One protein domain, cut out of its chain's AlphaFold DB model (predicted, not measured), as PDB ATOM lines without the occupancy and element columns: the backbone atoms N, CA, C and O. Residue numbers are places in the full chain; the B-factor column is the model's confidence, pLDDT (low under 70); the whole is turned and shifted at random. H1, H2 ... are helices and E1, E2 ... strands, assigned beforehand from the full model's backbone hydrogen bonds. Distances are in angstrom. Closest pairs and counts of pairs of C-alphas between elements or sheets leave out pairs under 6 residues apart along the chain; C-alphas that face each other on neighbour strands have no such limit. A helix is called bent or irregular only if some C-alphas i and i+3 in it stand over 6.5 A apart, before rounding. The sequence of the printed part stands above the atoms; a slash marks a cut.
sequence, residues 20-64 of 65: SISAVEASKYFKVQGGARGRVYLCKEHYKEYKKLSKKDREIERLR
ATOM      1  N   SER A  20     -58.346 -96.940 158.809       68.88
ATOM      2  CA  SER A  20     -58.696 -97.920 159.834       68.88
ATOM      3  C   SER A  20     -57.444 -98.350 160.605       68.88
ATOM      4  O   SER A  20     -56.452 -98.738 159.982       68.88
ATOM      5  N   ILE A  21     -57.492 -98.317 161.932       73.69
ATOM      6  CA  ILE A  21     -56.471 -98.855 162.846       73.69
ATOM      7  C   ILE A  21     -57.133 -99.871 163.786       73.69
ATOM      8  O   ILE A  21     -58.344 -99.838 163.994       73.69
ATOM      9  N   SER A  22     -56.362-100.810 164.326       70.81
ATOM     10  CA  SER A  22     -56.857-101.771 165.315       70.81
ATOM     11  C   SER A  22     -57.301-101.066 166.600       70.81
ATOM     12  O   SER A  22     -56.593-100.191 167.101       70.81
ATOM     13  N   ALA A  23     -58.434-101.479 167.179       69.50
ATOM     14  CA  ALA A  23     -58.947-100.899 168.424       69.50
ATOM     15  C   ALA A  23     -57.923-100.913 169.567       69.50
ATOM     16  O   ALA A  23     -57.885 -99.969 170.340       69.50
ATOM     17  N   VAL A  24     -57.053-101.925 169.622       68.88
ATOM     18  CA  VAL A  24     -56.002-102.067 170.645       68.88
ATOM     19  C   VAL A  24     -54.956-100.950 170.577       68.88
ATOM     20  O   VAL A  24     -54.525-100.432 171.601       68.88
ATOM     21  N   GLU A  25     -54.530-100.564 169.375       68.62
ATOM     22  CA  GLU A  25     -53.586 -99.454 169.197       68.62
ATOM     23  C   GLU A  25     -54.274 -98.111 169.432       68.62
ATOM     24  O   GLU A  25     -53.718 -97.228 170.083       68.62
ATOM     25  N   ALA A  26     -55.509 -97.963 168.947       70.69
ATOM     26  CA  ALA A  26     -56.274 -96.741 169.142       70.69
ATOM     27  C   ALA A  26     -56.635 -96.515 170.621       70.69
ATOM     28  O   ALA A  26     -56.531 -95.382 171.082       70.69
ATOM     29  N   SER A  27     -56.973 -97.565 171.380       68.25
ATOM     30  CA  SER A  27     -57.365 -97.472 172.793       68.25
ATOM     31  C   SER A  27     -56.232 -97.039 173.719       68.25
ATOM     32  O   SER A  27     -56.502 -96.548 174.811       68.25
ATOM     33  N   LYS A  28     -54.969 -97.218 173.306       71.00
ATOM     34  CA  LYS A  28     -53.804 -96.753 174.075       71.00
ATOM     35  C   LYS A  28     -53.701 -95.230 174.125       71.00
ATOM     36  O   LYS A  28     -53.210 -94.695 175.108       71.00
ATOM     37  N   TYR A  29     -54.155 -94.544 173.077       71.25
ATOM     38  CA  TYR A  29     -53.983 -93.093 172.941       71.25
ATOM     39  C   TYR A  29     -55.307 -92.326 172.913       71.25
ATOM     40  O   TYR A  29     -55.338 -91.151 173.266       71.25
ATOM     41  N   PHE A  30     -56.402 -92.970 172.513       69.81
ATOM     42  CA  PHE A  30     -57.721 -92.360 172.423       69.81
ATOM     43  C   PHE A  30     -58.783 -93.242 173.074       69.81
ATOM     44  O   PHE A  30     -58.769 -94.466 172.957       69.81
ATOM     45  N   LYS A  31     -59.767 -92.611 173.719       60.38
ATOM     46  CA  LYS A  31     -60.929 -93.304 174.283       60.38
ATOM     47  C   LYS A  31     -61.901 -93.639 173.153       60.38
ATOM     48  O   LYS A  31     -62.767 -92.844 172.803       60.38
ATOM     49  N   VAL A  32     -61.707 -94.790 172.518       63.16
ATOM     50  CA  VAL A  32     -62.586 -95.234 171.433       63.16
ATOM     51  C   VAL A  32     -63.828 -95.913 172.002       63.16
ATOM     52  O   VAL A  32     -63.709 -96.823 172.815       63.16
ATOM     53  N   GLN A  33     -65.019 -95.507 171.554       52.69
ATOM     54  CA  GLN A  33     -66.292 -96.104 171.989       52.69
ATOM     55  C   GLN A  33     -66.634 -97.450 171.316       52.69
ATOM     56  O   GLN A  33     -67.667 -98.039 171.614       52.69
ATOM     57  N   GLY A  34     -65.770 -97.982 170.451       51.84
ATOM     58  CA  GLY A  34     -65.873 -99.356 169.959       51.84
ATOM     59  C   GLY A  34     -64.943-100.239 170.777       51.84
ATOM     60  O   GLY A  34     -63.730-100.076 170.674       51.84
ATOM     61  N   GLY A  35     -65.505-101.120 171.610       46.00
ATOM     62  CA  GLY A  35     -64.758-101.998 172.514       46.00
ATOM     63  C   GLY A  35     -63.607-102.758 171.840       46.00
ATOM     64  O   GLY A  35     -63.526-102.847 170.619       46.00
ATOM     65  N   ALA A  36     -62.725-103.336 172.659       51.28
ATOM     66  CA  ALA A  36     -61.421-103.931 172.319       51.28
ATOM     67  C   ALA A  36     -61.389-105.030 171.218       51.28
ATOM     68  O   ALA A  36     -60.352-105.652 170.992       51.28
ATOM     69  N   ARG A  37     -62.494-105.274 170.511       50.12
ATOM     70  CA  ARG A  37     -62.647-106.192 169.382       50.12
ATOM     71  C   ARG A  37     -63.230-105.441 168.177       50.12
ATOM     72  O   ARG A  37     -64.433-105.468 167.950       50.12
ATOM     73  N   GLY A  38     -62.384-104.758 167.400       64.12
ATOM     74  CA  GLY A  38     -62.827-104.080 166.177       64.12
ATOM     75  C   GLY A  38     -61.755-103.264 165.453       64.12
ATOM     76  O   GLY A  38     -60.655-103.033 165.967       64.12
ATOM     77  N   ARG A  39     -62.087-102.818 164.236       66.19
ATOM     78  CA  ARG A  39     -61.348-101.763 163.529       66.19
ATOM     79  C   ARG A  39     -61.947-100.415 163.911       66.19
ATOM     80  O   ARG A  39     -63.160-100.250 163.911       66.19
ATOM     81  N   VAL A  40     -61.080 -99.468 164.230       70.94
ATOM     82  CA  VAL A  40     -61.424 -98.095 164.580       70.94
ATOM     83  C   VAL A  40     -61.079 -97.192 163.417       70.94
ATOM     84  O   VAL A  40     -59.987 -97.271 162.848       70.94
ATOM     85  N   TYR A  41     -62.002 -96.300 163.095       74.38
ATOM     86  CA  TYR A  41     -61.865 -95.380 161.983       74.38
ATOM     87  C   TYR A  41     -61.430 -94.005 162.482       74.38
ATOM     88  O   TYR A  41     -62.089 -93.360 163.303       74.38
ATOM     89  N   LEU A  42     -60.276 -93.558 161.991       74.44
ATOM     90  CA  LEU A  42     -59.651 -92.303 162.385       74.44
ATOM     91  C   LEU A  42     -59.647 -91.321 161.214       74.44
ATOM     92  O   LEU A  42     -59.368 -91.674 160.060       74.44
ATOM     93  N   CYS A  43     -59.928 -90.056 161.523       78.94
ATOM     94  CA  CYS A  43     -59.736 -88.956 160.589       78.94
ATOM     95  C   CYS A  43     -58.241 -88.603 160.460       78.94
ATOM     96  O   CYS A  43     -57.388 -89.044 161.238       78.94
ATOM     97  N   LYS A  44     -57.910 -87.781 159.462       76.56
ATOM     98  CA  LYS A  44     -56.528 -87.360 159.173       76.56
ATOM     99  C   LYS A  44     -55.859 -86.637 160.354       76.56
ATOM    100  O   LYS A  44     -54.650 -86.764 160.529       76.56
ATOM    101  N   GLU A  45     -56.630 -85.896 161.149       78.38
ATOM    102  CA  GLU A  45     -56.147 -85.177 162.336       78.38
ATOM    103  C   GLU A  45     -55.781 -86.142 163.463       78.38
ATOM    104  O   GLU A  45     -54.629 -86.154 163.893       78.38
ATOM    105  N   HIS A  46     -56.695 -87.035 163.849       74.19
ATOM    106  CA  HIS A  46     -56.414 -88.027 164.889       74.19
ATOM    107  C   HIS A  46     -55.295 -88.988 164.493       74.19
ATOM    108  O   HIS A  46     -54.498 -89.391 165.333       74.19
ATOM    109  N   TYR A  47     -55.155 -89.309 163.205       76.88
ATOM    110  CA  TYR A  47     -54.009 -90.084 162.738       76.88
ATOM    111  C   TYR A  47     -52.678 -89.321 162.879       76.88
ATOM    112  O   TYR A  47     -51.652 -89.927 163.199       76.88
ATOM    113  N   LYS A  48     -52.660 -87.997 162.663       80.00
ATOM    114  CA  LYS A  48     -51.464 -87.172 162.911       80.00
ATOM    115  C   LYS A  48     -51.122 -87.122 164.399       80.00
ATOM    116  O   LYS A  48     -49.945 -87.239 164.734       80.00
ATOM    117  N   GLU A  49     -52.119 -86.967 165.262       80.00
ATOM    118  CA  GLU A  49     -51.933 -86.975 166.716       80.00
ATOM    119  C   GLU A  49     -51.444 -88.333 167.219       80.00
ATOM    120  O   GLU A  49     -50.402 -88.392 167.871       80.00
ATOM    121  N   TYR A  50     -52.086 -89.427 166.795       78.38
ATOM    122  CA  TYR A  50     -51.627 -90.795 167.047       78.38
ATOM    123  C   TYR A  50     -50.155 -90.966 166.666       78.38
ATOM    124  O   TYR A  50     -49.343 -91.455 167.445       78.38
ATOM    125  N   LYS A  51     -49.776 -90.506 165.468       79.94
ATOM    126  CA  LYS A  51     -48.404 -90.636 164.973       79.94
ATOM    127  C   LYS A  51     -47.406 -89.787 165.768       79.94
ATOM    128  O   LYS A  51     -46.250 -90.186 165.874       79.94
ATOM    129  N   LYS A  52     -47.811 -88.633 166.309       82.94
ATOM    130  CA  LYS A  52     -46.963 -87.823 167.204       82.94
ATOM    131  C   LYS A  52     -46.777 -88.509 168.554       82.94
ATOM    132  O   LYS A  52     -45.645 -88.610 169.013       82.94
ATOM    133  N   LEU A  53     -47.865 -88.994 169.151       80.06
ATOM    134  CA  LEU A  53     -47.841 -89.688 170.439       80.06
ATOM    135  C   LEU A  53     -47.021 -90.977 170.349       80.06
ATOM    136  O   LEU A  53     -46.077 -91.145 171.106       80.06
ATOM    137  N   SER A  54     -47.279 -91.813 169.340       79.94
ATOM    138  CA  SER A  54     -46.521 -93.046 169.100       79.94
ATOM    139  C   SER A  54     -45.035 -92.790 168.810       79.94
ATOM    140  O   SER A  54     -44.181 -93.575 169.213       79.94
ATOM    141  N   LYS A  55     -44.684 -91.678 168.146       80.81
ATOM    142  CA  LYS A  55     -43.275 -91.286 167.968       80.81
ATOM    143  C   LYS A  55     -42.597 -90.930 169.289       80.81
ATOM    144  O   LYS A  55     -41.481 -91.382 169.504       80.81
ATOM    145  N   LYS A  56     -43.258 -90.141 170.142       78.25
ATOM    146  CA  LYS A  56     -42.734 -89.799 171.473       78.25
ATOM    147  C   LYS A  56     -42.565 -91.046 172.336       78.25
ATOM    148  O   LYS A  56     -41.538 -91.199 172.975       78.25
ATOM    149  N   ASP A  57     -43.534 -91.953 172.286       78.94
ATOM    150  CA  ASP A  57     -43.503 -93.224 173.013       78.94
ATOM    151  C   ASP A  57     -42.290 -94.079 172.605       78.94
ATOM    152  O   ASP A  57     -41.514 -94.517 173.449       78.94
ATOM    153  N   ARG A  58     -42.038 -94.201 171.292       78.00
ATOM    154  CA  ARG A  58     -40.849 -94.886 170.753       78.00
ATOM    155  C   ARG A  58     -39.530 -94.217 171.131       78.00
ATOM    156  O   ARG A  58     -38.521 -94.899 171.264       78.00
ATOM    157  N   GLU A  59     -39.511 -92.893 171.232       79.88
ATOM    158  CA  GLU A  59     -38.319 -92.143 171.636       79.88
ATOM    159  C   GLU A  59     -38.010 -92.355 173.122       79.88
ATOM    160  O   GLU A  59     -36.860 -92.606 173.473       79.88
ATOM    161  N   ILE A  60     -39.041 -92.360 173.973       78.44
ATOM    162  CA  ILE A  60     -38.930 -92.683 175.401       78.44
ATOM    163  C   ILE A  60     -38.451 -94.126 175.601       78.44
ATOM    164  O   ILE A  60     -37.557 -94.353 176.411       78.44
ATOM    165  N   GLU A  61     -38.994 -95.099 174.857       76.38
ATOM    166  CA  GLU A  61     -38.500 -96.483 174.914       76.38
ATOM    167  C   GLU A  61     -37.031 -96.590 174.494       76.38
ATOM    168  O   GLU A  61     -36.266 -97.316 175.122       76.38
ATOM    169  N   ARG A  62     -36.611 -95.837 173.470       75.38
ATOM    170  CA  ARG A  62     -35.221 -95.842 172.998       75.38
ATOM    171  C   ARG A  62     -34.245 -95.241 174.007       75.38
ATOM    172  O   ARG A  62     -33.127 -95.716 174.094       75.38
ATOM    173  N   LEU A  63     -34.658 -94.213 174.745       75.38
ATOM    174  CA  LEU A  63     -33.855 -93.592 175.808       75.38
ATOM    175  C   LEU A  63     -33.686 -94.494 177.038       75.38
ATOM    176  O   LEU A  63     -32.878 -94.198 177.913       75.38
ATOM    177  N   ARG A  64     -34.483 -95.560 177.132       69.12
ATOM    178  CA  ARG A  64     -34.484 -96.497 178.256       69.12
ATOM    179  C   ARG A  64     -33.423 -97.597 178.137       69.12
ATOM    180  O   ARG A  64     -33.274 -98.357 179.092       69.12
TER     181      ARG A  64
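AT A GLANCE: This is residues 20 to 64 of the 65 residues of an uncharacterized protein of Thermoprotei archaeon (UniProt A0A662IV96). A long helix, H2, runs out as an arm from a small head made of a two-stranded antiparallel ribbon, E1 and E2, with the short helix H1 packed beside E2. The chain turns a corner between E2 and H2, and the far part of H2, residues 55 to 63, sticks out free with Arg 64. The printed part has 45 residues, with two named strands and two named helices in the order E1, H1, E2, H2; the sheet order is E1 - E2, and the class is mixed, helices and strands. The whole is only just loose, close to compact, with a radius of gyration of the C-alphas of 11.4 A, and it is elongated, spanning 33 by 21 by 14 A.

IN THESE COORDINATES: E1 is residues 20 to 22, beginning at C-alpha 20 at (-58.696, -97.920, 159.834). H1 follows as residues 23 to 29, 10.3 A from first to last C-alpha. E2 is residues 39 to 42, 9.7 A long, with C-alpha 42 at (-59.651, -92.303, 162.385). H2 is residues 44 to 63, 28.8 A long, and ends with C-alpha 63 at (-33.855, -93.592, 175.808). Neither helix is bent or irregular.

HOW THE PARTS SIT: E1 and E2 are antiparallel neighbours, with 130 degrees between their N-to-C directions. C-alphas 20 and 41 face each other at 4.6 A. N 21 and O 40 are within hydrogen-bond range at 2.9 A, as are N 40 and O 21 at 2.8 A. The closest C-alphas of H1 and E2 are those of Ala 23 and Val 40, 5.4 A apart. H1 and H2 only just touch, with 3 pairs of C-alphas within 8 A, and H2 does so with residues 50 to 53 alone. Their closest C-alphas are those of Tyr 29 and Tyr 50, 6.8 A apart. Their lines are only just about perpendicular, at 72 degrees. E1 and H2 are apart. In H2 every O i to N i+4 pair is within hydrogen-bond range; in H1 1 of 3 such pairs is, beside 3 of 4 O i to N i+3 pairs.

THE WHOLE: The C-alphas farthest apart are those of Gly 34 and Leu 63, at 33.1 A. Residues 55 to 64, of which 55 to 63 belong to H2, stand free; the body without them spans 24 by 16 by 12 A. The printed part has no cut. The links E1 to H1 and E2 to H2 are tight, the link H1 to E2, 9 residues, is short, and no link is long. The mean pLDDT of the printed part is 71.4, and it is under 70 at residue 20, residues 23 to 25, residue 27, residues 30 to 39 and residue 64.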